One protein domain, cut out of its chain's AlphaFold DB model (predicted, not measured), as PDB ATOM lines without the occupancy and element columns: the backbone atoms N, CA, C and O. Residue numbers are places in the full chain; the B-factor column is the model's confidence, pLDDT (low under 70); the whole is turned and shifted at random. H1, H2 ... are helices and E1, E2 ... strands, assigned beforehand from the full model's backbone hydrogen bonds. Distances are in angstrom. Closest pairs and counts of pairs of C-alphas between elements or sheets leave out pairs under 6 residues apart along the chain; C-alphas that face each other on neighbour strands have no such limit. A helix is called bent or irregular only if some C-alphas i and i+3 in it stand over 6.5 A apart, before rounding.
ATOM      1  N   GLU A  29      11.616  90.080  60.677       87.94
ATOM      2  CA  GLU A  29      11.925  88.648  60.628       87.94
ATOM      3  C   GLU A  29      10.735  87.791  61.080       87.94
ATOM      4  O   GLU A  29      10.067  88.107  62.067       87.94
ATOM      5  N   ILE A  30      10.489  86.687  60.371       82.88
ATOM      6  CA  ILE A  30       9.553  85.625  60.758       82.88
ATOM      7  C   ILE A  30      10.266  84.283  60.595       82.88
ATOM      8  O   ILE A  30      10.676  83.933  59.492       82.88
ATOM      9  N   ASP A  31      10.401  83.523  61.686       81.00
ATOM     10  CA  ASP A  31      11.019  82.188  61.712       81.00
ATOM     11  C   ASP A  31      12.374  82.102  60.970       81.00
ATOM     12  O   ASP A  31      12.638  81.146  60.235       81.00
ATOM     13  N   GLY A  32      13.242  83.105  61.160       79.19
ATOM     14  CA  GLY A  32      14.563  83.171  60.526       79.19
ATOM     15  C   GLY A  32      14.571  83.678  59.081       79.19
ATOM     16  O   GLY A  32      15.605  83.588  58.421       79.19
ATOM     17  N   VAL A  33      13.443  84.180  58.568       84.19
ATOM     18  CA  VAL A  33      13.325  84.765  57.225       84.19
ATOM     19  C   VAL A  33      13.065  86.264  57.334       84.19
ATOM     20  O   VAL A  33      12.062  86.679  57.914       84.19
ATOM     21  N   GLU A  34      13.965  87.072  56.770       90.75
ATOM     22  CA  GLU A  34      13.879  88.535  56.775       90.75
ATOM     23  C   GLU A  34      13.073  89.054  55.572       90.75
ATOM     24  O   GLU A  34      13.312  88.676  54.427       90.75
ATOM     25  N   PHE A  35      12.123  89.946  55.841       90.94
ATOM     26  CA  PHE A  35      11.306  90.663  54.870       90.94
ATOM     27  C   PHE A  35      11.680  92.136  54.893       90.94
ATOM     28  O   PHE A  35      11.694  92.773  55.948       90.94
ATOM     29  N   THR A  36      11.978  92.687  53.725       90.00
ATOM     30  CA  THR A  36      12.521  94.038  53.593       90.00
ATOM     31  C   THR A  36      11.484  95.061  53.153       90.00
ATOM     32  O   THR A  36      11.708  96.254  53.350       90.00
ATOM     33  N   GLY A  37      10.389  94.624  52.519       87.81
ATOM     34  CA  GLY A  37       9.370  95.511  51.962       87.81
ATOM     35  C   GLY A  37       9.820  96.313  50.736       87.81
ATOM     36  O   GLY A  37       9.083  97.178  50.268       87.81
ATOM     37  N   ASN A  38      11.021  96.051  50.206       88.00
ATOM     38  CA  ASN A  38      11.614  96.825  49.110       88.00
ATOM     39  C   ASN A  38      11.199  96.340  47.709       88.00
ATOM     40  O   ASN A  38      11.528  96.990  46.716       88.00
ATOM     41  N   GLY A  39      10.513  95.199  47.608       89.31
ATOM     42  CA  GLY A  39       9.980  94.686  46.346       89.31
ATOM     43  C   GLY A  39       8.766  95.461  45.829       89.31
ATOM     44  O   GLY A  39       8.202  96.333  46.489       89.31
ATOM     45  N   LEU A  40       8.292  95.094  44.636       89.50
ATOM     46  CA  LEU A  40       7.154  95.744  43.967       89.50
ATOM     47  C   LEU A  40       5.837  95.658  44.746       89.50
ATOM     48  O   LEU A  40       4.951  96.504  44.561       89.50
ATOM     49  N   LEU A  41       5.715  94.626  45.580       87.06
ATOM     50  CA  LEU A  41       4.553  94.346  46.420       87.06
ATOM     51  C   LEU A  41       4.644  95.028  47.798       87.06
ATOM     52  O   LEU A  41       3.732  94.879  48.611       87.06
ATOM     53  N   GLY A  42       5.715  95.784  48.061       88.31
ATOM     54  CA  GLY A  42       5.932  96.465  49.332       88.31
ATOM     55  C   GLY A  42       5.914  95.491  50.509       88.31
ATOM     56  O   GLY A  42       6.391  94.365  50.410       88.31
ATOM     57  N   ASN A  43       5.273  95.899  51.603       88.12
ATOM     58  CA  ASN A  43       5.138  95.096  52.823       88.12
ATOM     59  C   ASN A  43       4.114  93.957  52.736       88.12
ATOM     60  O   ASN A  43       3.935  93.213  53.702       88.12
ATOM     61  N   PHE A  44       3.399  93.813  51.620       86.50
ATOM     62  CA  PHE A  44       2.311  92.846  51.542       86.50
ATOM     63  C   PHE A  44       2.760  91.385  51.765       86.50
ATOM     64  O   PHE A  44       2.090  90.674  52.521       86.50
ATOM     65  N   PRO A  45       3.900  90.916  51.217       88.12
ATOM     66  CA  PRO A  45       4.373  89.560  51.482       88.12
ATOM     67  C   PRO A  45       4.694  89.309  52.961       88.12
ATOM     68  O   PRO A  45       4.379  88.231  53.467       88.12
ATOM     69  N   TYR A  46       5.228  90.306  53.677       89.31
ATOM     70  CA  TYR A  46       5.414  90.229  55.130       89.31
ATOM     71  C   TYR A  46       4.077  90.090  55.866       89.31
ATOM     72  O   TYR A  46       3.931  89.214  56.716       89.31
ATOM     73  N   MET A  47       3.080  90.915  55.525       87.56
ATOM     74  CA  MET A  47       1.759  90.867  56.166       87.56
ATOM     75  C   MET A  47       1.114  89.482  56.027       87.56
ATOM     76  O   MET A  47       0.586  88.942  56.999       87.56
ATOM     77  N   MET A  48       1.228  88.876  54.842       84.75
ATOM     78  CA  MET A  48       0.772  87.509  54.595       84.75
ATOM     79  C   MET A  48       1.568  86.477  55.398       84.75
ATOM     80  O   MET A  48       0.973  85.624  56.051       84.75
ATOM     81  N   ALA A  49       2.901  86.561  55.390       84.56
ATOM     82  CA  ALA A  49       3.760  85.645  56.138       84.56
ATOM     83  C   ALA A  49       3.483  85.696  57.646       84.56
ATOM     84  O   ALA A  49       3.426  84.655  58.301       84.56
ATOM     85  N   ARG A  50       3.250  86.897  58.186       87.50
ATOM     86  CA  ARG A  50       2.894  87.104  59.590       87.50
ATOM     87  C   ARG A  50       1.557  86.450  59.916       87.50
ATOM     88  O   ARG A  50       1.486  85.677  60.867       87.50
ATOM     89  N   TYR A  51       0.537  86.708  59.100       84.19
ATOM     90  CA  TYR A  51      -0.778  86.087  59.251       84.19
ATOM     91  C   TYR A  51      -0.685  84.554  59.230       84.19
ATOM     92  O   TYR A  51      -1.248  83.875  60.089       84.19
ATOM     93  N   ASP A  52       0.066  83.998  58.274       80.69
ATOM     94  CA  ASP A  52       0.256  82.554  58.143       80.69
ATOM     95  C   ASP A  52       0.994  81.956  59.357       80.69
ATOM     96  O   ASP A  52       0.615  80.880  59.826       80.69
ATOM     97  N   SER A  53       1.998  82.662  59.891       82.19
ATOM     98  CA  SER A  53       2.770  82.259  61.076       82.19
ATOM     99  C   SER A  53       1.925  82.257  62.351       82.19
ATOM    100  O   SER A  53       1.853  81.251  63.062       82.19
ATOM    101  N   GLU A  54       1.220  83.357  62.626       83.06
ATOM    102  CA  GLU A  54       0.359  83.481  63.806       83.06
ATOM    103  C   GLU A  54      -0.778  82.450  63.765       83.06
ATOM    104  O   GLU A  54      -1.106  81.829  64.782       83.06
ATOM    105  N   ARG A  55      -1.314  82.175  62.571       78.56
ATOM    106  CA  ARG A  55      -2.301  81.116  62.377       78.56
ATOM    107  C   ARG A  55      -1.724  79.724  62.616       78.56
ATOM    108  O   ARG A  55      -2.378  78.913  63.271       78.56
ATOM    109  N   ALA A  56      -0.531  79.427  62.100       76.62
ATOM    110  CA  ALA A  56       0.129  78.146  62.346       76.62
ATOM    111  C   ALA A  56       0.336  77.922  63.855       76.62
ATOM    112  O   ALA A  56       0.026  76.850  64.372       76.62
ATOM    113  N   ASN A  57       0.748  78.962  64.586       77.81
ATOM    114  CA  ASN A  57       0.881  78.913  66.042       77.81
ATOM    115  C   ASN A  57      -0.458  78.664  66.755       77.81
ATOM    116  O   ASN A  57      -0.520  77.840  67.671       77.81
ATOM    117  N   LEU A  58      -1.544  79.311  66.323       77.19
ATOM    118  CA  LEU A  58      -2.888  79.055  66.852       77.19
ATOM    119  C   LEU A  58      -3.325  77.599  66.623       77.19
ATOM    120  O   LEU A  58      -3.832  76.949  67.538       77.19
ATOM    121  N   GLU A  59      -3.139  77.080  65.406       73.12
ATOM    122  CA  GLU A  59      -3.541  75.715  65.051       73.12
ATOM    123  C   GLU A  59      -2.739  74.658  65.830       73.12
ATOM    124  O   GLU A  59      -3.342  73.680  66.286       73.12
ATOM    125  N   ARG A  60      -1.437  74.891  66.068       71.25
ATOM    126  CA  ARG A  60      -0.587  74.061  66.945       71.25
ATOM    127  C   ARG A  60      -1.086  74.046  68.386       71.25
ATOM    128  O   ARG A  60      -1.254  72.978  68.965       71.25
ATOM    129  N   ASN A  61      -1.343  75.221  68.959       71.31
ATOM    130  CA  ASN A  61      -1.692  75.355  70.376       71.31
ATOM    131  C   ASN A  61      -3.061  74.753  70.721       71.31
ATOM    132  O   ASN A  61      -3.295  74.371  71.864       71.31
ATOM    133  N   LEU A  62      -3.965  74.671  69.744       66.56
ATOM    134  CA  LEU A  62      -5.331  74.193  69.945       66.56
ATOM    135  C   LEU A  62      -5.570  72.753  69.461       66.56
ATOM    136  O   LEU A  62      -6.713  72.306  69.498       66.56
ATOM    137  N   ASN A  63      -4.540  72.019  69.005       62.19
ATOM    138  CA  ASN A  63      -4.696  70.713  68.336       62.19
ATOM    139  C   ASN A  63      -5.769  70.750  67.220       62.19
ATOM    140  O   ASN A  63      -6.552  69.815  67.042       62.19
ATOM    141  N   GLY A  64      -5.804  71.855  66.468       59.28
ATOM    142  CA  GLY A  64      -6.852  72.173  65.499       59.28
ATOM    143  C   GLY A  64      -7.893  73.148  66.054       59.28
ATOM    144  O   GLY A  64      -8.850  72.761  66.716       59.28
ATOM    145  N   ALA A  65      -7.748  74.431  65.714       61.50
ATOM    146  CA  ALA A  65      -8.685  75.469  66.140       61.50
ATOM    147  C   ALA A  65     -10.111  75.232  65.593       61.50
ATOM    148  O   ALA A  65     -10.297  74.918  64.405       61.50
ATOM    149  N   GLY A  66     -11.115  75.412  66.457       65.81
ATOM    150  CA  GLY A  66     -12.533  75.393  66.104       65.81
ATOM    151  C   GLY A  66     -12.942  76.612  65.270       65.81
ATOM    152  O   GLY A  66     -12.170  77.544  65.054       65.81
ATOM    153  N   VAL A  67     -14.168  76.603  64.736       67.75
ATOM    154  CA  VAL A  67     -14.664  77.660  63.826       67.75
ATOM    155  C   VAL A  67     -14.728  79.034  64.508       67.75
ATOM    156  O   VAL A  67     -14.566  80.055  63.840       67.75
ATOM    157  N   LEU A  68     -14.969  79.081  65.820       74.38
ATOM    158  CA  LEU A  68     -15.108  80.332  66.565       74.38
ATOM    159  C   LEU A  68     -13.749  80.997  66.808       74.38
ATOM    160  O   LEU A  68     -13.591  82.180  66.526       74.38
ATOM    161  N   GLU A  69     -12.761  80.224  67.251       73.31
ATOM    162  CA  GLU A  69     -11.382  80.663  67.485       73.31
ATOM    163  C   GLU A  69     -10.765  81.186  66.190       73.31
ATOM    164  O   GLU A  69     -10.170  82.256  66.145       73.31
ATOM    165  N   LYS A  70     -11.022  80.463  65.102       71.50
ATOM    166  CA  LYS A  70     -10.669  80.826  63.732       71.50
ATOM    167  C   LYS A  70     -11.256  82.172  63.299       71.50
ATOM    168  O   LYS A  70     -10.544  83.019  62.763       71.50
ATOM    169  N   ARG A  71     -12.544  82.407  63.563       71.50
ATOM    170  CA  ARG A  71     -13.191  83.701  63.277       71.50
ATOM    171  C   ARG A  71     -12.648  84.834  64.141       71.50
ATOM    172  O   ARG A  71     -12.534  85.943  63.634       71.50
ATOM    173  N   ASN A  72     -12.343  84.577  65.411       80.75
ATOM    174  CA  ASN A  72     -11.777  85.589  66.303       80.75
ATOM    175  C   ASN A  72     -10.366  85.973  65.853       80.75
ATOM    176  O   ASN A  72     -10.109  87.152  65.646       80.75
ATOM    177  N   PHE A  73      -9.518  84.986  65.557       81.69
ATOM    178  CA  PHE A  73      -8.192  85.205  64.982       81.69
ATOM    179  C   PHE A  73      -8.242  86.053  63.709       81.69
ATOM    180  O   PHE A  73      -7.488  87.013  63.576       81.69
ATOM    181  N   ALA A  74      -9.152  85.726  62.787       76.12
ATOM    182  CA  ALA A  74      -9.288  86.466  61.538       76.12
ATOM    183  C   ALA A  74      -9.732  87.919  61.742       76.12
ATOM    184  O   ALA A  74      -9.329  88.762  60.958       76.12
ATOM    185  N   LYS A  75     -10.527  88.214  62.779       79.69
ATOM    186  CA  LYS A  75     -10.895  89.590  63.148       79.69
ATOM    187  C   LYS A  75      -9.744  90.346  63.808       79.69
ATOM    188  O   LYS A  75      -9.584  91.535  63.580       79.69
ATOM    189  N   GLU A  76      -8.975  89.671  64.658       82.12
ATOM    190  CA  GLU A  76      -7.849  90.270  65.384       82.12
ATOM    191  C   GLU A  76      -6.659  90.574  64.466       82.12
ATOM    192  O   GLU A  76      -5.935  91.537  64.703       82.12
ATOM    193  N   ASN A  77      -6.492  89.782  63.402       75.44
ATOM    194  CA  ASN A  77      -5.383  89.874  62.449       75.44
ATOM    195  C   ASN A  77      -5.866  90.236  61.036       75.44
ATOM    196  O   ASN A  77      -5.226  89.890  60.041       75.44
ATOM    197  N   GLU A  78      -7.021  90.900  60.945       75.00
ATOM    198  CA  GLU A  78      -7.585  91.361  59.680       75.00
ATOM    199  C   GLU A  78      -6.690  92.439  59.059       75.00
ATOM    200  O   GLU A  78      -6.244  93.376  59.724       75.00
ATOM    201  N   PHE A  79      -6.456  92.329  57.756       80.31
ATOM    202  CA  PHE A  79      -5.876  93.395  56.954       80.31
ATOM    203  C   PHE A  79      -6.642  93.521  55.641       80.31
ATOM    204  O   PHE A  79      -7.199  92.549  55.122       80.31
ATOM    205  N   ASP A  80      -6.667  94.739  55.110       81.94
ATOM    206  CA  ASP A  80      -7.497  95.098  53.966       81.94
ATOM    207  C   ASP A  80      -6.865  94.637  52.646       81.94
ATOM    208  O   ASP A  80      -6.211  95.387  51.919       81.94
ATOM    209  N   ILE A  81      -7.024  93.346  52.363       82.00
ATOM    210  CA  ILE A  81      -6.523  92.724  51.139       82.00
ATOM    211  C   ILE A  81      -7.226  93.254  49.884       82.00
ATOM    212  O   ILE A  81      -6.648  93.197  48.800       82.00
ATOM    213  N   GLU A  82      -8.454  93.761  50.010       83.75
ATOM    214  CA  GLU A  82      -9.210  94.326  48.891       83.75
ATOM    215  C   GLU A  82      -8.620  95.674  48.484       83.75
ATOM    216  O   GLU A  82      -8.291  95.858  47.315       83.75
ATOM    217  N   LYS A  83      -8.332  96.552  49.447       87.00
ATOM    218  CA  LYS A  83      -7.611  97.799  49.182       87.00
ATOM    219  C   LYS A  83      -6.222  97.560  48.587       87.00
ATOM    220  O   LYS A  83      -5.835  98.231  47.636       87.00
ATOM    221  N   ILE A  84      -5.471  96.586  49.105       86.50
ATOM    222  CA  ILE A  84      -4.154  96.237  48.540       86.50
ATOM    223  C   ILE A  84      -4.305  95.722  47.100       86.50
ATOM    224  O   ILE A  84      -3.487  96.041  46.241       86.50
ATOM    225  N   ALA A  85      -5.351  94.940  46.816       86.00
ATOM    226  CA  ALA A  85      -5.648  94.491  45.458       86.00
ATOM    227  C   ALA A  85      -5.927  95.671  44.519       86.00
ATOM    228  O   ALA A  85      -5.388  95.694  43.416       86.00
ATOM    229  N   GLU A  86      -6.716  96.651  44.955       89.50
ATOM    230  CA  GLU A  86      -6.993  97.867  44.181       89.50
ATOM    231  C   GLU A  86      -5.723  98.686  43.907       89.50
ATOM    232  O   GLU A  86      -5.544  99.190  42.802       89.50
ATOM    233  N   GLU A  87      -4.810  98.787  44.880       90.06
ATOM    234  CA  GLU A  87      -3.525  99.487  44.719       90.06
ATOM    235  C   GLU A  87      -2.560  98.767  43.757       90.06
ATOM    236  O   GLU A  87      -1.702  99.401  43.132       90.06
ATOM    237  N   LEU A  88      -2.667  97.439  43.650       88.06
ATOM    238  CA  LEU A  88      -1.821  96.621  42.783       88.06
ATOM    239  C   LEU A  88      -2.375  96.483  41.365       88.06
ATOM    240  O   LEU A  88      -1.586  96.371  40.426       88.06
ATOM    241  N   ASP A  89      -3.694  96.461  41.185       90.00
ATOM    242  CA  ASP A  89      -4.301  96.236  39.876       90.00
ATOM    243  C   ASP A  89      -3.915  97.337  38.873       90.00
ATOM    244  O   ASP A  89      -4.027  98.534  39.126       90.00
ATOM    245  N   GLY A  90      -3.391  96.934  37.716       89.31
ATOM    246  CA  GLY A  90      -2.907  97.836  36.672       89.31
ATOM    247  C   GLY A  90      -1.551  98.501  36.942       89.31
ATOM    248  O   GLY A  90      -1.043  99.184  36.043       89.31
ATOM    249  N   LYS A  91      -0.936  98.299  38.117       91.00
ATOM    250  CA  LYS A  91       0.386  98.854  38.451       91.00
ATOM    251  C   LYS A  91       1.458  98.291  37.513       91.00
ATOM    252  O   LYS A  91       1.509  97.085  37.263       91.00
ATOM    253  N   GLU A  92       2.313  99.173  36.994       90.62
ATOM    254  CA  GLU A  92       3.413  98.793  36.100       90.62
ATOM    255  C   GLU A  92       4.448  97.935  36.840       90.62
ATOM    256  O   GLU A  92       4.848  98.233  37.968       90.62
ATOM    257  N   VAL A  93       4.887  96.873  36.171       88.12
ATOM    258  CA  VAL A  93       6.006  96.026  36.577       88.12
ATOM    259  C   VAL A  93       7.195  96.422  35.703       88.12
ATOM    260  O   VAL A  93       7.082  96.330  34.477       88.12
ATOM    261  N   PRO A  94       8.319  96.874  36.290       90.19
ATOM    262  CA  PRO A  94       9.514  97.196  35.525       90.19
ATOM    263  C   PRO A  94       9.969  96.002  34.684       90.19
ATOM    264  O   PRO A  94       9.935  94.855  35.143       90.19
ATOM    265  N   PHE A  95      10.371  96.283  33.448       86.81
ATOM    266  CA  PHE A  95      10.760  95.277  32.475       86.81
ATOM    267  C   PHE A  95      12.034  95.693  31.747       86.81
ATOM    268  O   PHE A  95      12.187  96.844  31.350       86.81
ATOM    269  N   GLU A  96      12.945  94.748  31.572       88.81
ATOM    270  CA  GLU A  96      14.191  94.943  30.841       88.81
ATOM    271  C   GLU A  96      14.379  93.841  29.806       88.81
ATOM    272  O   GLU A  96      14.005  92.692  30.036       88.81
ATOM    273  N   ILE A  97      15.019  94.177  28.691       84.56
ATOM    274  CA  ILE A  97      15.553  93.195  27.750       84.56
ATOM    275  C   ILE A  97      17.066  93.202  27.889       84.56
ATOM    276  O   ILE A  97      17.688  94.253  27.753       84.56
ATOM    277  N   SER A  98      17.647  92.035  28.163       83.75
ATOM    278  CA  SER A  98      19.086  91.824  28.249       83.75
ATOM    279  C   SER A  98      19.515  90.780  27.222       83.75
ATOM    280  O   SER A  98      19.390  89.576  27.443       83.75
ATOM    281  N   THR A  99      19.984  91.256  26.068       75.62
ATOM    282  CA  THR A  99      20.433  90.410  24.955       75.62
ATOM    283  C   THR A  99      21.749  90.926  24.383       75.62
ATOM    284  O   THR A  99      21.999  92.134  24.320       75.62
ATOM    285  N   GLY A 100      22.652  90.015  24.011       69.62
ATOM    286  CA  GLY A 100      23.946  90.362  23.409       69.62
ATOM    287  C   GLY A 100      24.802  91.327  24.246       69.62
ATOM    288  O   GLY A 100      25.555  92.130  23.691       69.62
ATOM    289  N   GLY A 101      24.659  91.297  25.578       68.50
ATOM    290  CA  GLY A 101      25.384  92.168  26.509       68.50
ATOM    291  C   GLY A 101      24.883  93.615  26.588       68.50
ATOM    292  O   GLY A 101      25.556  94.453  27.189       68.50
ATOM    293  N   LYS A 102      23.724  93.928  25.997       79.50
ATOM    294  CA  LYS A 102      23.040  95.219  26.146       79.50
ATOM    295  C   LYS A 102      21.781  95.038  26.980       79.50
ATOM    296  O   LYS A 102      21.071  94.055  26.799       79.50
ATOM    297  N   THR A 103      21.510  96.005  27.853       83.69
ATOM    298  CA  THR A 103      20.282  96.048  28.650       83.69
ATOM    299  C   THR A 103      19.504  97.311  28.319       83.69
ATOM    300  O   THR A 103      20.061  98.408  28.373       83.69
ATOM    301  N   GLU A 104      18.226  97.151  27.992       84.69
ATOM    302  CA  GLU A 104      17.303  98.250  27.716       84.69
ATOM    303  C   GLU A 104      16.068  98.136  28.615       84.69
ATOM    304  O   GLU A 104      15.441  97.079  28.688       84.69
ATOM    305  N   GLU A 105      15.718  99.227  29.303       81.81
ATOM    306  CA  GLU A 105      14.470  99.326  30.063       81.81
ATOM    307  C   GLU A 105      13.291  99.564  29.117       81.81
ATOM    308  O   GLU A 105      13.292 100.490  28.300       81.81
ATOM    309  N   ILE A 106      12.251  98.747  29.258       77.94
ATOM    310  CA  ILE A 106      11.038  98.803  28.449       77.94
ATOM    311  C   ILE A 106       9.818  98.836  29.372       77.94
ATOM    312  O   ILE A 106       9.811  98.320  30.486       77.94
ATOM    313  N   LYS A 107       8.734  99.446  28.895       74.56
ATOM    314  CA  LYS A 107       7.426  99.379  29.552       74.56
ATOM    315  C   LYS A 107       6.573  98.296  28.916       74.56
ATOM    316  O   LYS A 107       6.531  98.184  27.694       74.56
ATOM    317  N   GLY A 108       5.807  97.570  29.719       73.88
ATOM    318  CA  GLY A 108       4.799  96.684  29.144       73.88
ATOM    319  C   GLY A 108       4.124  95.748  30.121       73.88
ATOM    320  O   GLY A 108       2.958  95.427  29.913       73.88
ATOM    321  N   PHE A 109       4.812  95.344  31.189       83.88
ATOM    322  CA  PHE A 109       4.205  94.460  32.171       83.88
ATOM    323  C   PHE A 109       3.356  95.231  33.174       83.88
ATOM    324  O   PHE A 109       3.725  96.316  33.629       83.88
ATOM    325  N   LYS A 110       2.208  94.656  33.528       89.00
ATOM    326  CA  LYS A 110       1.323  95.174  34.572       89.00
ATOM    327  C   LYS A 110       0.811  94.043  35.440       89.00
ATOM    328  O   LYS A 110       0.566  92.935  34.960       89.00
ATOM    329  N   PHE A 111       0.615  94.336  36.716       88.06
ATOM    330  CA  PHE A 111      -0.168  93.465  37.573       88.06
ATOM    331  C   PHE A 111      -1.640  93.526  37.171       88.06
ATOM    332  O   PHE A 111      -2.169  94.583  36.837       88.06
ATOM    333  N   LYS A 112      -2.302  92.377  37.228       88.31
ATOM    334  CA  LYS A 112      -3.744  92.239  37.100       88.31
ATOM    335  C   LYS A 112      -4.270  91.370  38.217       88.31
ATOM    336  O   LYS A 112      -3.963  90.178  38.278       88.31
ATOM    337  N   VAL A 113      -5.085  91.933  39.089       85.25
ATOM    338  CA  VAL A 113      -5.722  91.171  40.151       85.25
ATOM    339  C   VAL A 113      -6.920  90.430  39.573       85.25
ATOM    340  O   VAL A 113      -7.852  91.006  39.025       85.25
ATOM    341  N   VAL A 114      -6.884  89.104  39.669       84.38
ATOM    342  CA  VAL A 114      -7.937  88.222  39.144       84.38
ATOM    343  C   VAL A 114      -8.914  87.813  40.237       84.38
ATOM    344  O   VAL A 114     -10.078  87.532  39.960       84.38
ATOM    345  N   LYS A 115      -8.442  87.740  41.485       81.00
ATOM    346  CA  LYS A 115      -9.279  87.450  42.647       81.00
ATOM    347  C   LYS A 115      -8.646  88.027  43.906       81.00
ATOM    348  O   LYS A 115      -7.462  87.806  44.137       81.00
ATOM    349  N   SER A 116      -9.454  88.651  44.746       79.88
ATOM    350  CA  SER A 116      -9.140  89.006  46.129       79.88
ATOM    351  C   SER A 116     -10.305  88.559  47.011       79.88
ATOM    352  O   SER A 116     -11.463  88.637  46.603       79.88
ATOM    353  N   VAL A 117     -10.006  87.983  48.174       75.50
ATOM    354  CA  VAL A 117     -11.016  87.588  49.165       75.50
ATOM    355  C   VAL A 117     -10.469  87.893  50.550       75.50
ATOM    356  O   VAL A 117      -9.426  87.350  50.913       75.50
ATOM    357  N   GLY A 118     -11.176  88.735  51.305       67.94
ATOM    358  CA  GLY A 118     -10.924  88.985  52.727       67.94
ATOM    359  C   GLY A 118     -11.584  87.962  53.663       67.94
ATOM    360  O   GLY A 118     -12.354  87.094  53.243       67.94
ATOM    361  N   GLY A 119     -11.291  88.064  54.963       66.94
ATOM    362  CA  GLY A 119     -11.914  87.255  56.016       66.94
ATOM    363  C   GLY A 119     -11.039  86.112  56.541       66.94
ATOM    364  O   GLY A 119      -9.850  86.285  56.777       66.94
ATOM    365  N   TYR A 120     -11.638  84.935  56.777       64.75
ATOM    366  CA  TYR A 120     -10.973  83.839  57.506       64.75
ATOM    367  C   TYR A 120      -9.739  83.249  56.797       64.75
ATOM    368  O   TYR A 120      -8.856  82.710  57.452       64.75
ATOM    369  N   LEU A 121      -9.677  83.328  55.467       70.81
ATOM    370  CA  LEU A 121      -8.507  82.948  54.678       70.81
ATOM    371  C   LEU A 121      -8.252  84.053  53.654       70.81
ATOM    372  O   LEU A 121      -8.788  83.958  52.543       70.81
ATOM    373  N   PRO A 122      -7.488  85.102  54.010       73.00
ATOM    374  CA  PRO A 122      -7.164  86.146  53.060       73.00
ATOM    375  C   PRO A 122      -6.406  85.524  51.886       73.00
ATOM    376  O   PRO A 122      -5.450  84.764  52.068       73.00
ATOM    377  N   CYS A 123      -6.867  85.800  50.667       76.56
ATOM    378  CA  CYS A 123      -6.174  85.357  49.468       76.56
ATOM    379  C   CYS A 123      -6.220  86.397  48.351       76.56
ATOM    380  O   CYS A 123      -7.235  87.062  48.141       76.56
ATOM    381  N   MET A 124      -5.126  86.485  47.600       78.19
ATOM    382  CA  MET A 124      -5.037  87.284  46.385       78.19
ATOM    383  C   MET A 124      -4.402  86.466  45.268       78.19
ATOM    384  O   MET A 124      -3.371  85.822  45.459       78.19
ATOM    385  N   LYS A 125      -5.030  86.490  44.095       79.75
ATOM    386  CA  LYS A 125      -4.540  85.885  42.861       79.75
ATOM    387  C   LYS A 125      -4.254  86.997  41.862       79.75
ATOM    388  O   LYS A 125      -5.180  87.659  41.395       79.75
ATOM    389  N   ILE A 126      -2.983  87.165  41.532       80.31
ATOM    390  CA  ILE A 126      -2.473  88.202  40.636       80.31
ATOM    391  C   ILE A 126      -1.927  87.519  39.390       80.31
ATOM    392  O   ILE A 126      -1.294  86.471  39.481       80.31
ATOM    393  N   ARG A 127      -2.159  88.105  38.225       81.31
ATOM    394  CA  ARG A 127      -1.512  87.750  36.969       81.31
ATOM    395  C   ARG A 127      -0.583  88.886  36.560       81.31
ATOM    396  O   ARG A 127      -0.962  90.041  36.707       81.31
ATOM    397  N   ILE A 128       0.598  88.584  36.036       81.12
ATOM    398  CA  ILE A 128       1.433  89.595  35.375       81.12
ATOM    399  C   ILE A 128       1.168  89.506  33.870       81.12
ATOM    400  O   ILE A 128       1.451  88.487  33.243       81.12
ATOM    401  N   GLU A 129       0.551  90.544  33.308       79.31
ATOM    402  CA  GLU A 129       0.238  90.623  31.879       79.31
ATOM    403  C   GLU A 129       1.342  91.392  31.155       79.31
ATOM    404  O   GLU A 129       1.676  92.503  31.563       79.31
ATOM    405  N   GLY A 130       1.920  90.775  30.121       75.44
ATOM    406  CA  GLY A 130       3.010  91.336  29.323       75.44
ATOM    407  C   GLY A 130       2.554  91.996  28.020       75.44
ATOM    408  O   GLY A 130       1.409  91.811  27.591       75.44
ATOM    409  N   PRO A 131       3.443  92.770  27.376       74.19
ATOM    410  CA  PRO A 131       3.204  93.330  26.052       74.19
ATOM    411  C   PRO A 131       3.213  92.231  24.974       74.19
ATOM    412  O   PRO A 131       3.743  91.139  25.169       74.19
ATOM    413  N   ALA A 132       2.633  92.513  23.805       70.12
ATOM    414  CA  ALA A 132       2.576  91.545  22.706       70.12
ATOM    415  C   ALA A 132       3.978  91.043  22.312       70.12
ATOM    416  O   ALA A 132       4.895  91.841  22.130       70.12
ATOM    417  N   GLY A 133       4.128  89.724  22.160       68.00
ATOM    418  CA  GLY A 133       5.412  89.077  21.857       68.00
ATOM    419  C   GLY A 133       6.233  88.687  23.090       68.00
ATOM    420  O   GLY A 133       7.134  87.867  22.955       68.00
ATOM    421  N   TYR A 134       5.873  89.184  24.277       68.12
ATOM    422  CA  TYR A 134       6.510  88.845  25.546       68.12
ATOM    423  C   TYR A 134       5.489  88.202  26.473       68.12
ATOM    424  O   TYR A 134       4.724  88.877  27.168       68.12
ATOM    425  N   ASP A 135       5.480  86.874  26.494       62.59
ATOM    426  CA  ASP A 135       4.776  86.163  27.545       62.59
ATOM    427  C   ASP A 135       5.666  86.115  28.782       62.59
ATOM    428  O   ASP A 135       6.804  85.653  28.762       62.59
ATOM    429  N   ALA A 136       5.099  86.559  29.896       56.50
ATOM    430  CA  ALA A 136       5.640  86.250  31.197       56.50
ATOM    431  C   ALA A 136       5.635  84.710  31.326       56.50
ATOM    432  O   ALA A 136       4.570  84.119  31.500       56.50
ATOM    433  N   GLY A 137       6.782  84.036  31.260       55.03
ATOM    434  CA  GLY A 137       6.930  82.665  31.752       55.03
ATOM    435  C   GLY A 137       8.144  81.940  31.192       55.03
ATOM    436  O   GLY A 137       8.782  82.393  30.247       55.03
ATOM    437  N   TRP A 138       8.435  80.775  31.769       47.91
ATOM    438  CA  TRP A 138       9.407  79.842  31.210       47.91
ATOM    439  C   TRP A 138       8.820  79.207  29.942       47.91
ATOM    440  O   TRP A 138       7.700  78.689  29.971       47.91
ATOM    441  N   SER A 139       9.545  79.269  28.827       45.06
ATOM    442  CA  SER A 139       9.179  78.576  27.594       45.06
ATOM    443  C   SER A 139      10.235  77.506  27.314       45.06
ATOM    444  O   SER A 139      11.411  77.819  27.154       45.06
ATOM    445  N   GLU A 140       9.815  76.241  27.211       39.03
ATOM    446  CA  GLU A 140      10.661  75.131  26.728       39.03
ATOM    447  C   GLU A 140      11.113  75.328  25.267       39.03
ATOM    448  O   GLU A 140      11.907  74.554  24.739       39.03
ATOM    449  N   LYS A 141      10.593  76.355  24.579       35.44
ATOM    450  CA  LYS A 141      10.833  76.637  23.164       35.44
ATOM    451  C   LYS A 141      11.629  77.930  22.980       35.44
ATOM    452  O   LYS A 141      11.140  78.857  22.350       35.44
ATOM    453  N   GLY A 142      12.848  77.969  23.518       42.78
ATOM    454  CA  GLY A 142      13.996  78.679  22.926       42.78
ATOM    455  C   GLY A 142      13.808  80.115  22.409       42.78
ATOM    456  O   GLY A 142      14.420  80.463  21.404       42.78
ATOM    457  N   ILE A 143      12.991  80.950  23.052       44.00
ATOM    458  CA  ILE A 143      12.915  82.392  22.783       44.00
ATOM    459  C   ILE A 143      12.808  83.092  24.139       44.00
ATOM    460  O   ILE A 143      11.890  82.794  24.899       44.00
ATOM    461  N   GLU A 144      13.797  83.945  24.424       55.53
ATOM    462  CA  GLU A 144      13.890  84.935  25.508       55.53
ATOM    463  C   GLU A 144      13.186  84.553  26.825       55.53
ATOM    464  O   GLU A 144      11.988  84.775  27.012       55.53
ATOM    465  N   ALA A 145      13.938  84.004  27.784       65.19
ATOM    466  CA  ALA A 145      13.394  83.692  29.101       65.19
ATOM    467  C   ALA A 145      13.016  85.000  29.820       65.19
ATOM    468  O   ALA A 145      13.890  85.743  30.257       65.19
ATOM    469  N   CYS A 146      11.717  85.285  29.945       78.12
ATOM    470  CA  CYS A 146      11.205  86.387  30.761       78.12
ATOM    471  C   CYS A 146      11.138  85.940  32.224       78.12
ATOM    472  O   CYS A 146      10.210  85.233  32.624       78.12
ATOM    473  N   VAL A 147      12.127  86.340  33.023       81.00
ATOM    474  CA  VAL A 147      12.313  85.868  34.400       81.00
ATOM    475  C   VAL A 147      12.145  86.992  35.421       81.00
ATOM    476  O   VAL A 147      12.596  88.112  35.176       81.00
ATOM    477  N   PRO A 148      11.497  86.739  36.572       84.50
ATOM    478  CA  PRO A 148      11.488  87.699  37.664       84.50
ATOM    479  C   PRO A 148      12.864  87.726  38.323       84.50
ATOM    480  O   PRO A 148      13.487  86.679  38.502       84.50
ATOM    481  N   VAL A 149      13.322  88.909  38.719       87.12
ATOM    482  CA  VAL A 149      14.599  89.073  39.420       87.12
ATOM    483  C   VAL A 149      14.450  89.955  40.656       87.12
ATOM    484  O   VAL A 149      13.473  90.703  40.796       87.12
ATOM    485  N   ASP A 150      15.424  89.852  41.556       89.88
ATOM    486  CA  ASP A 150      15.572  90.755  42.694       89.88
ATOM    487  C   ASP A 150      16.444  91.983  42.382       89.88
ATOM    488  O   ASP A 150      16.916  92.178  41.258       89.88
ATOM    489  N   LYS A 151      16.632  92.843  43.390       89.00
ATOM    490  CA  LYS A 151      17.436  94.075  43.296       89.00
ATOM    491  C   LYS A 151      18.897  93.840  42.896       89.00
ATOM    492  O   LYS A 151      19.514  94.743  42.344       89.00
ATOM    493  N   ASP A 152      19.427  92.651  43.172       86.69
ATOM    494  CA  ASP A 152      20.810  92.274  42.894       86.69
ATOM    495  C   ASP A 152      20.925  91.558  41.531       86.69
ATOM    496  O   ASP A 152      22.014  91.177  41.107       86.69
ATOM    497  N   GLY A 153      19.802  91.411  40.815       85.12
ATOM    498  CA  GLY A 153      19.722  90.749  39.516       85.12
ATOM    499  C   GLY A 153      19.642  89.225  39.604       85.12
ATOM    500  O   GLY A 153      19.762  88.559  38.577       85.12
ATOM    501  N   ASN A 154      19.424  88.660  40.795       86.62
ATOM    502  CA  ASN A 154      19.267  87.218  40.947       86.62
ATOM    503  C   ASN A 154      17.901  86.781  40.430       86.62
ATOM    504  O   ASN A 154      16.876  87.377  40.763       86.62
ATOM    505  N   ILE A 155      17.886  85.692  39.669       85.12
ATOM    506  CA  ILE A 155      16.672  85.079  39.140       85.12
ATOM    507  C   ILE A 155      15.851  84.494  40.291       85.12
ATOM    508  O   ILE A 155      16.331  83.688  41.089       85.12
ATOM    509  N   LEU A 156      14.584  84.881  40.362       81.94
ATOM    510  CA  LEU A 156      13.630  84.376  41.336       81.94
ATOM    511  C   LEU A 156      12.856  83.207  40.727       81.94
ATOM    512  O   LEU A 156      12.267  83.318  39.653       81.94
ATOM    513  N   ASN A 157      12.828  82.069  41.416       72.12
ATOM    514  CA  ASN A 157      12.072  80.914  40.948       72.12
ATOM    515  C   ASN A 157      10.615  80.995  41.423       72.12
ATOM    516  O   ASN A 157      10.277  80.623  42.548       72.12
ATOM    517  N   PHE A 158       9.730  81.486  40.558       68.12
ATOM    518  CA  PHE A 158       8.290  81.350  40.753       68.12
ATOM    519  C   PHE A 158       7.900  79.921  40.324       68.12
ATOM    520  O   PHE A 158       7.730  79.669  39.139       68.12
ATOM    521  N   HIS A 159       7.807  78.993  41.289       50.50
ATOM    522  CA  HIS A 159       7.547  77.545  41.124       50.50
ATOM    523  C   HIS A 159       6.599  77.168  39.959       50.50
ATOM    524  O   HIS A 159       5.617  77.862  39.713       50.50
ATOM    525  N   GLU A 160       6.801  76.000  39.325       40.03
ATOM    526  CA  GLU A 160       6.065  75.474  38.146       40.03
ATOM    527  C   GLU A 160       4.519  75.556  38.196       40.03
ATOM    528  O   GLU A 160       3.862  75.632  37.158       40.03
ATOM    529  N   SER A 161       3.900  75.607  39.383       37.94
ATOM    530  CA  SER A 161       2.445  75.794  39.546       37.94
ATOM    531  C   SER A 161       1.971  77.233  39.274       37.94
ATOM    532  O   SER A 161       0.768  77.506  39.261       37.94
ATOM    533  N   LEU A 162       2.908  78.151  39.025       45.72
ATOM    534  CA  LEU A 162       2.714  79.561  38.683       45.72
ATOM    535  C   LEU A 162       2.919  79.814  37.181       45.72
ATOM    536  O   LEU A 162       3.236  80.937  36.785       45.72
ATOM    537  N   GLY A 163       2.732  78.783  36.346       42.38
ATOM    538  CA  GLY A 163       2.863  78.865  34.891       42.38
ATOM    539  C   GLY A 163       2.152  80.093  34.319       42.38
ATOM    540  O   GLY A 163       0.953  80.264  34.505       42.38
ATOM    541  N   ARG A 164       2.895  80.947  33.613       52.66
ATOM    542  CA  ARG A 164       2.442  82.241  33.062       52.66
ATOM    543  C   ARG A 164       2.122  83.335  34.100       52.66
ATOM    544  O   ARG A 164       1.107  84.023  33.987       52.66
ATOM    545  N   PHE A 165       2.996  83.450  35.106       57.50
ATOM    546  CA  PHE A 165       3.027  84.450  36.189       57.50
ATOM    547  C   PHE A 165       1.689  84.666  36.892       57.50
ATOM    548  O   PHE A 165       1.140  85.768  36.935       57.50
ATOM    549  N   TRP A 166       1.193  83.599  37.507       62.38
ATOM    550  CA  TRP A 166       0.148  83.706  38.517       62.38
ATOM    551  C   TRP A 166       0.775  83.804  39.900       62.38
ATOM    552  O   TRP A 166       1.252  82.802  40.418       62.38
ATOM    553  N   LEU A 167       0.739  84.961  40.547       68.31
ATOM    554  CA  LEU A 167       1.105  85.074  41.957       68.31
ATOM    555  C   LEU A 167      -0.114  84.703  42.793       68.31
ATOM    556  O   LEU A 167      -1.220  85.177  42.534       68.31
ATOM    557  N   HIS A 168       0.078  83.848  43.792       66.00
ATOM    558  CA  HIS A 168      -0.933  83.662  44.823       66.00
ATOM    559  C   HIS A 168      -0.326  84.041  46.162       66.00
ATOM    560  O   HIS A 168       0.749  83.574  46.523       66.00
ATOM    561  N   LEU A 169      -1.036  84.889  46.879       63.31
ATOM    562  CA  LEU A 169      -0.714  85.304  48.229       63.31
ATOM    563  C   LEU A 169      -1.822  84.735  49.111       63.31
ATOM    564  O   LEU A 169      -3.002  84.933  48.819       63.31
ATOM    565  N   GLY A 170      -1.444  83.939  50.109       56.69
ATOM    566  CA  GLY A 170      -2.385  83.218  50.966       56.69
ATOM    567  C   GLY A 170      -2.787  81.829  50.463       56.69
ATOM    568  O   GLY A 170      -2.269  81.297  49.476       56.69
ATOM    569  N   SER A 171      -3.691  81.196  51.209       56.69
ATOM    570  CA  SER A 171      -3.926  79.751  51.159       56.69
ATOM    571  C   SER A 171      -5.184  79.397  50.346       56.69
ATOM    572  O   SER A 171      -6.300  79.717  50.752       56.69
ATOM    573  N   ILE A 172      -5.040  78.685  49.215       45.78
ATOM    574  CA  ILE A 172      -6.177  78.006  48.560       45.78
ATOM    575  C   ILE A 172      -6.383  76.677  49.278       45.78
ATOM    576  O   ILE A 172      -5.901  75.629  48.854       45.78
ATOM    577  N   VAL A 173      -7.089  76.713  50.401       44.09
ATOM    578  CA  VAL A 173      -7.491  75.488  51.087       44.09
ATOM    579  C   VAL A 173      -8.895  75.145  50.612       44.09
ATOM    580  O   VAL A 173      -9.864  75.812  50.971       44.09
ATOM    581  N   GLY A 174      -9.017  74.107  49.780       35.16
ATOM    582  CA  GLY A 174     -10.318  73.509  49.484       35.16
ATOM    583  C   GLY A 174     -11.023  73.127  50.790       35.16
ATOM    584  O   GLY A 174     -10.360  72.784  51.773       35.16
ATOM    585  N   ALA A 175     -12.357  73.181  50.804       33.06
ATOM    586  CA  ALA A 175     -13.205  73.043  51.996       33.06
ATOM    587  C   ALA A 175     -12.956  71.787  52.874       33.06
ATOM    588  O   ALA A 175     -13.459  71.720  53.989       33.06
ATOM    589  N   TYR A 176     -12.150  70.822  52.416       35.00
ATOM    590  CA  TYR A 176     -11.875  69.540  53.076       35.00
ATOM    591  C   TYR A 176     -10.449  69.368  53.651       35.00
ATOM    592  O   TYR A 176     -10.131  68.298  54.157       35.00
ATOM    593  N   SER A 177      -9.568  70.376  53.611       39.78
ATOM    594  CA  SER A 177      -8.118  70.195  53.901       39.78
ATOM    595  C   SER A 177      -7.646  70.665  55.297       39.78
ATOM    596  O   SER A 177      -6.477  70.982  55.496       39.78
ATOM    597  N   TYR A 178      -8.556  70.754  56.266       45.56
ATOM    598  CA  TYR A 178      -8.552  71.840  57.257       45.56
ATOM    599  C   TYR A 178      -7.722  71.739  58.562       45.56
ATOM    600  O   TYR A 178      -7.746  72.728  59.297       45.56
ATOM    601  N   PRO A 179      -7.044  70.630  58.926       46.16
ATOM    602  CA  PRO A 179      -6.091  70.729  60.056       46.16
ATOM    603  C   PRO A 179      -4.715  70.061  59.869       46.16
ATOM    604  O   PRO A 179      -3.711  70.587  60.329       46.16
ATOM    605  N   LEU A 180      -4.618  68.917  59.188       37.31
ATOM    606  CA  LEU A 180      -3.436  68.039  59.303       37.31
ATOM    607  C   LEU A 180      -2.250  68.396  58.383       37.31
ATOM    608  O   LEU A 180      -1.225  67.722  58.427       37.31
ATOM    609  N   LYS A 181      -2.367  69.421  57.525       51.81
ATOM    610  CA  LYS A 181      -1.338  69.766  56.516       51.81
ATOM    611  C   LYS A 181      -0.756  71.178  56.637       51.81
ATOM    612  O   LYS A 181       0.196  71.477  55.922       51.81
ATOM    613  N   TYR A 182      -1.299  72.043  57.497       57.91
ATOM    614  CA  TYR A 182      -0.932  73.464  57.475       57.91
ATOM    615  C   TYR A 182       0.514  73.708  57.911       57.91
ATOM    616  O   TYR A 182       1.233  74.405  57.212       57.91
ATOM    617  N   ASP A 183       0.987  73.044  58.969       54.38
ATOM    618  CA  ASP A 183       2.379  73.182  59.426       54.38
ATOM    619  C   ASP A 183       3.414  72.763  58.375       54.38
ATOM    620  O   ASP A 183       4.460  73.399  58.236       54.38
ATOM    621  N   LYS A 184       3.113  71.718  57.596       57.12
ATOM    622  CA  LYS A 184       3.972  71.289  56.486       57.12
ATOM    623  C   LYS A 184       3.987  72.330  55.362       57.12
ATOM    624  O   LYS A 184       5.044  72.597  54.803       57.12
ATOM    625  N   ASN A 185       2.837  72.940  55.080       66.56
ATOM    626  CA  ASN A 185       2.675  73.914  54.001       66.56
ATOM    627  C   ASN A 185       3.127  75.332  54.398       66.56
ATOM    628  O   ASN A 185       3.471  76.127  53.532       66.56
ATOM    629  N   TYR A 186       3.148  75.664  55.691       74.44
ATOM    630  CA  TYR A 186       3.496  76.997  56.180       74.44
ATOM    631  C   TYR A 186       4.925  77.388  55.797       74.44
ATOM    632  O   TYR A 186       5.129  78.478  55.275       74.44
ATOM    633  N   LYS A 187       5.911  76.494  55.975       74.25
ATOM    634  CA  LYS A 187       7.301  76.785  55.578       74.25
ATOM    635  C   LYS A 187       7.415  77.069  54.076       74.25
ATOM    636  O   LYS A 187       8.150  77.967  53.681       74.25
ATOM    637  N   GLU A 188       6.659  76.349  53.248       73.75
ATOM    638  CA  GLU A 188       6.595  76.599  51.803       73.75
ATOM    639  C   GLU A 188       5.948  77.961  51.499       73.75
ATOM    640  O   GLU A 188       6.452  78.713  50.666       73.75
ATOM    641  N   MET A 189       4.871  78.320  52.208       76.31
ATOM    642  CA  MET A 189       4.222  79.631  52.088       76.31
ATOM    643  C   MET A 189       5.134  80.779  52.543       76.31
ATOM    644  O   MET A 189       5.201  81.800  51.861       76.31
ATOM    645  N   LEU A 190       5.884  80.600  53.633       81.19
ATOM    646  CA  LEU A 190       6.861  81.567  54.134       81.19
ATOM    647  C   LEU A 190       7.950  81.838  53.088       81.19
ATOM    648  O   LEU A 190       8.202  82.992  52.746       81.19
ATOM    649  N   GLN A 191       8.536  80.781  52.516       79.94
ATOM    650  CA  GLN A 191       9.546  80.912  51.458       79.94
ATOM    651  C   GLN A 191       8.979  81.560  50.195       79.94
ATOM    652  O   GLN A 191       9.625  82.400  49.571       79.94
ATOM    653  N   ARG A 192       7.737  81.228  49.839       79.94
ATOM    654  CA  ARG A 192       7.046  81.864  48.722       79.94
ATOM    655  C   ARG A 192       6.850  83.361  48.945       79.94
ATOM    656  O   ARG A 192       7.128  84.142  48.041       79.94
ATOM    657  N   ASN A 193       6.381  83.765  50.123       85.12
ATOM    658  CA  ASN A 193       6.204  85.177  50.450       85.12
ATOM    659  C   ASN A 193       7.557  85.909  50.436       85.12
ATOM    660  O   ASN A 193       7.639  87.017  49.923       85.12
ATOM    661  N   HIS A 194       8.635  85.278  50.903       87.88
ATOM    662  CA  HIS A 194       9.979  85.861  50.847       87.88
ATOM    663  C   HIS A 194      10.486  86.069  49.408       87.88
ATOM    664  O   HIS A 194      11.056  87.110  49.091       87.88
ATOM    665  N   ILE A 195      10.210  85.132  48.497       85.38
ATOM    666  CA  ILE A 195      10.490  85.317  47.064       85.38
ATOM    667  C   ILE A 195       9.724  86.532  46.506       85.38
ATOM    668  O   ILE A 195      10.271  87.305  45.721       85.38
ATOM    669  N   LEU A 196       8.468  86.721  46.921       86.25
ATOM    670  CA  LEU A 196       7.631  87.845  46.493       86.25
ATOM    671  C   LEU A 196       8.074  89.191  47.092       86.25
ATOM    672  O   LEU A 196       7.958  90.207  46.411       86.25
ATOM    673  N   ASP A 197       8.614  89.202  48.314       90.62
ATOM    674  CA  ASP A 197       9.218  90.389  48.949       90.62
ATOM    675  C   ASP A 197      10.423  90.913  48.161       90.62
ATOM    676  O   ASP A 197      10.639  92.118  48.068       90.62
ATOM    677  N   ARG A 198      11.179  90.003  47.539       91.19
ATOM    678  CA  ARG A 198      12.391  90.320  46.775       91.19
ATOM    679  C   ARG A 198      12.135  90.718  45.326       91.19
ATOM    680  O   ARG A 198      13.053  91.203  44.676       91.19
ATOM    681  N   PHE A 199      10.935  90.500  44.796       89.44
ATOM    682  CA  PHE A 199      10.638  90.717  43.381       89.44
ATOM    683  C   PHE A 199      10.621  92.207  43.017       89.44
ATOM    684  O   PHE A 199       9.763  92.947  43.501       89.44
ATOM    685  N   VAL A 200      11.534  92.640  42.136       91.38
ATOM    686  CA  VAL A 200      11.650  94.058  41.728       91.38
ATOM    687  C   VAL A 200      11.353  94.321  40.252       91.38
ATOM    688  O   VAL A 200      10.904  95.416  39.921       91.38
ATOM    689  N   LYS A 201      11.610  93.359  39.354       89.06
ATOM    690  CA  LYS A 201      11.421  93.525  37.901       89.06
ATOM    691  C   LYS A 201      11.403  92.196  37.152       89.06
ATOM    692  O   LYS A 201      11.820  91.172  37.691       89.06
ATOM    693  N   ILE A 202      10.959  92.231  35.899       87.12
ATOM    694  CA  ILE A 202      11.078  91.128  34.936       87.12
ATOM    695  C   ILE A 202      12.205  91.447  33.954       87.12
ATOM    696  O   ILE A 202      12.341  92.587  33.520       87.12
ATOM    697  N   VAL A 203      12.996  90.445  33.580       86.06
ATOM    698  CA  VAL A 203      14.045  90.578  32.564       86.06
ATOM    699  C   VAL A 203      13.845  89.512  31.496       86.06
ATOM    700  O   VAL A 203      13.754  88.334  31.827       86.06
ATOM    701  N   ALA A 204      13.776  89.910  30.228       83.44
ATOM    702  CA  ALA A 204      13.897  89.008  29.090       83.44
ATOM    703  C   ALA A 204      15.382  88.777  28.807       83.44
ATOM    704  O   ALA A 204      16.112  89.729  28.534       83.44
ATOM    705  N   MET A 205      15.833  87.529  28.906       83.12
ATOM    706  CA  MET A 205      17.232  87.152  28.699       83.12
ATOM    707  C   MET A 205      17.366  86.210  27.504       83.12
ATOM    708  O   MET A 205      16.575  85.272  27.377       83.12
ATOM    709  N   ASP A 206      18.385  86.411  26.665       81.50
ATOM    710  CA  ASP A 206      18.838  85.340  25.769       81.50
ATOM    711  C   ASP A 206      19.454  84.171  26.569       81.50
ATOM    712  O   ASP A 206      19.754  84.292  27.761       81.50
ATOM    713  N   GLU A 207      19.603  83.013  25.920       80.25
ATOM    714  CA  GLU A 207      20.098  81.780  26.551       80.25
ATOM    715  C   GLU A 207      21.476  81.977  27.200       80.25
ATOM    716  O   GLU A 207      21.674  81.628  28.363       80.25
ATOM    717  N   GLU A 208      22.400  82.635  26.495       84.06
ATOM    718  CA  GLU A 208      23.758  82.894  26.983       84.06
ATOM    719  C   GLU A 208      23.757  83.774  28.248       84.06
ATOM    720  O   GLU A 208      24.485  83.512  29.211       84.06
ATOM    721  N   THR A 209      22.934  84.824  28.271       84.38
ATOM    722  CA  THR A 209      22.801  85.741  29.411       84.38
ATOM    723  C   THR A 209      22.172  85.038  30.605       84.38
ATOM    724  O   THR A 209      22.622  85.214  31.744       84.38
ATOM    725  N   PHE A 210      21.165  84.205  30.354       82.50
ATOM    726  CA  PHE A 210      20.498  83.424  31.381       82.50
ATOM    727  C   PHE A 210      21.452  82.418  32.041       82.50
ATOM    728  O   PHE A 210      21.569  82.399  33.269       82.50
ATOM    729  N   GLU A 211      22.201  81.644  31.250       83.38
ATOM    730  CA  GLU A 211      23.184  80.680  31.760       83.38
ATOM    731  C   GLU A 211      24.280  81.356  32.590       83.38
ATOM    732  O   GLU A 211      24.592  80.909  33.699       83.38
ATOM    733  N   LYS A 212      24.823  82.480  32.102       86.81
ATOM    734  CA  LYS A 212      25.818  83.277  32.836       86.81
ATOM    735  C   LYS A 212      25.272  83.809  34.156       86.81
ATOM    736  O   LYS A 212      25.997  83.837  35.151       86.81
ATOM    737  N   THR A 213      24.012  84.235  34.181       84.19
ATOM    738  CA  THR A 213      23.364  84.740  35.398       84.19
ATOM    739  C   THR A 213      23.175  83.619  36.416       84.19
ATOM    740  O   THR A 213      23.560  83.780  37.573       84.19
ATOM    741  N   GLN A 214      22.693  82.447  35.990       83.12
ATOM    742  CA  GLN A 214      22.593  81.287  36.877       83.12
ATOM    743  C   GLN A 214      23.949  80.834  37.423       83.12
ATOM    744  O   GLN A 214      24.045  80.480  38.597       83.12
ATOM    745  N   ALA A 215      24.993  80.825  36.591       87.25
ATOM    746  CA  ALA A 215      26.336  80.450  37.025       87.25
ATOM    747  C   ALA A 215      26.845  81.392  38.124       87.25
ATOM    748  O   ALA A 215      27.248  80.922  39.183       87.25
ATOM    749  N   LYS A 216      26.710  82.711  37.930       89.38
ATOM    750  CA  LYS A 216      27.064  83.711  38.951       89.38
ATOM    751  C   LYS A 216      26.285  83.531  40.253       89.38
ATOM    752  O   LYS A 216      26.855  83.697  41.326       89.38
TER     753      LYS A 216
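AT A GLANCE: This is residues 29 to 216 of the 406 residues of an uncharacterized protein of Prevotella sp. CAG:604 (UniProt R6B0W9). A six-stranded sheet, strongly twisted and curled like part of a barrel, makes the body of an elongated domain, and its long bent strand E3 runs along much of the length. Helices H1 and H4 lie side by side, running opposite ways, and pack on the sheet at edge strand E6, while H3 lies along E3 and E4, H5 stands at one end over E7, and H2 lies at the other end, off the sheet. The printed part has 188 residues, with five named helices and seven named strands in the order E1 H1 H2 H3 E2 E3 E4 E5 E6 H4 E7 H5. The sheet is mixed, in the order E5 E7 E2 E3 E4 E6, and the class is mixed, helices and strands. The whole is compact, with a radius of gyration of the C-alphas of 18.0 A, and spans 58 by 33 by 29 A.

IN THESE COORDINATES: The sheet holds E2, residues 92 to 99, 22.0 A long; E3, residues 102 to 117, 41.8 A from first to last C-alpha; E4, residues 123 to 129, 19.4 A; E5, residues 145 to 149; E6, residues 166 to 170; and E7, residues 201 to 205. E3 begins at C-alpha 102 (23.040, 95.219, 26.146), bends by 51 degrees at residue 114 and ends at C-alpha 117 (-11.016, 87.588, 49.165). E1 is residues 33 to 35. The helices are H1, residues 44 to 61, 26.0 A; H2, residues 67 to 76; H3, residues 81 to 88; H4, residues 182 to 197, 21.5 A; and H5, residues 207 to 216, ending at C-alpha 216 (27.064, 83.711, 38.951). H4 is neither bent nor irregular, but only just: C-alphas 184 and 187 are 6.5 A apart.

HOW THE PARTS SIT: E2, E3 and E4 form a meander, each strand the antiparallel neighbour of the one before; E2 and E3 are a hairpin, and so are E3 and E4. The pairing is staggered: E3 pairs with E2 over residues 102 to 110, with N 97 and O 104 at 2.9 A, and with E4 over residues 110 to 117, with N 112 and O 127 at 2.7 A. Edge strand E6 is antiparallel to E4, with N 167 and O 126 at 2.7 A. E7 is parallel to E2, with N 98 and O 204 at 2.8 A, and antiparallel to edge strand E5, with N 147 and O 203 at 2.8 A. The helices make three layers with the sheet, helices on both its faces: H3 is on one face and H5 on the other. H3 lies over E3 and E4 at a height over the sheet of 8.4 A and runs along the strands, at 25 degrees to E3 on the local plane; its closest C-alphas to E3 are those of Glu 82 and Ser 116, 6.0 A. H5 lies over E7 at a height of 9.7 A and stands up from the sheet, rising 56 degrees. H1 and H4 are both on the sheet and touch, opposite ways at a shallow tilt of 14 degrees; their closest C-alphas are those of Pro 45 and Asn 193, 4.9 A. H2 is not on the sheet; it is close to H1 but not clearly touching, the closest C-alphas being those of Arg 55 and Phe 73, 7.6 A. E1 pairs with no named strand, and its closest C-alpha pair with H4 is Phe 35 and Asp 197, 6.3 A. Every O i to N i+4 pair is within hydrogen-bond range in H1, H2, H3 and H5; in H4, 10 of 12 are.

THE WHOLE: The C-alphas farthest apart are those of Leu 68 and Gly 100, 59.1 A. The printed part has no cut. The links E4 to E5, E5 to E6 and E6 to H4 are long. The mean pLDDT of the printed part is 74.9, and 52 residues are under 70, among them residues 133 to 145 and 158 to 185.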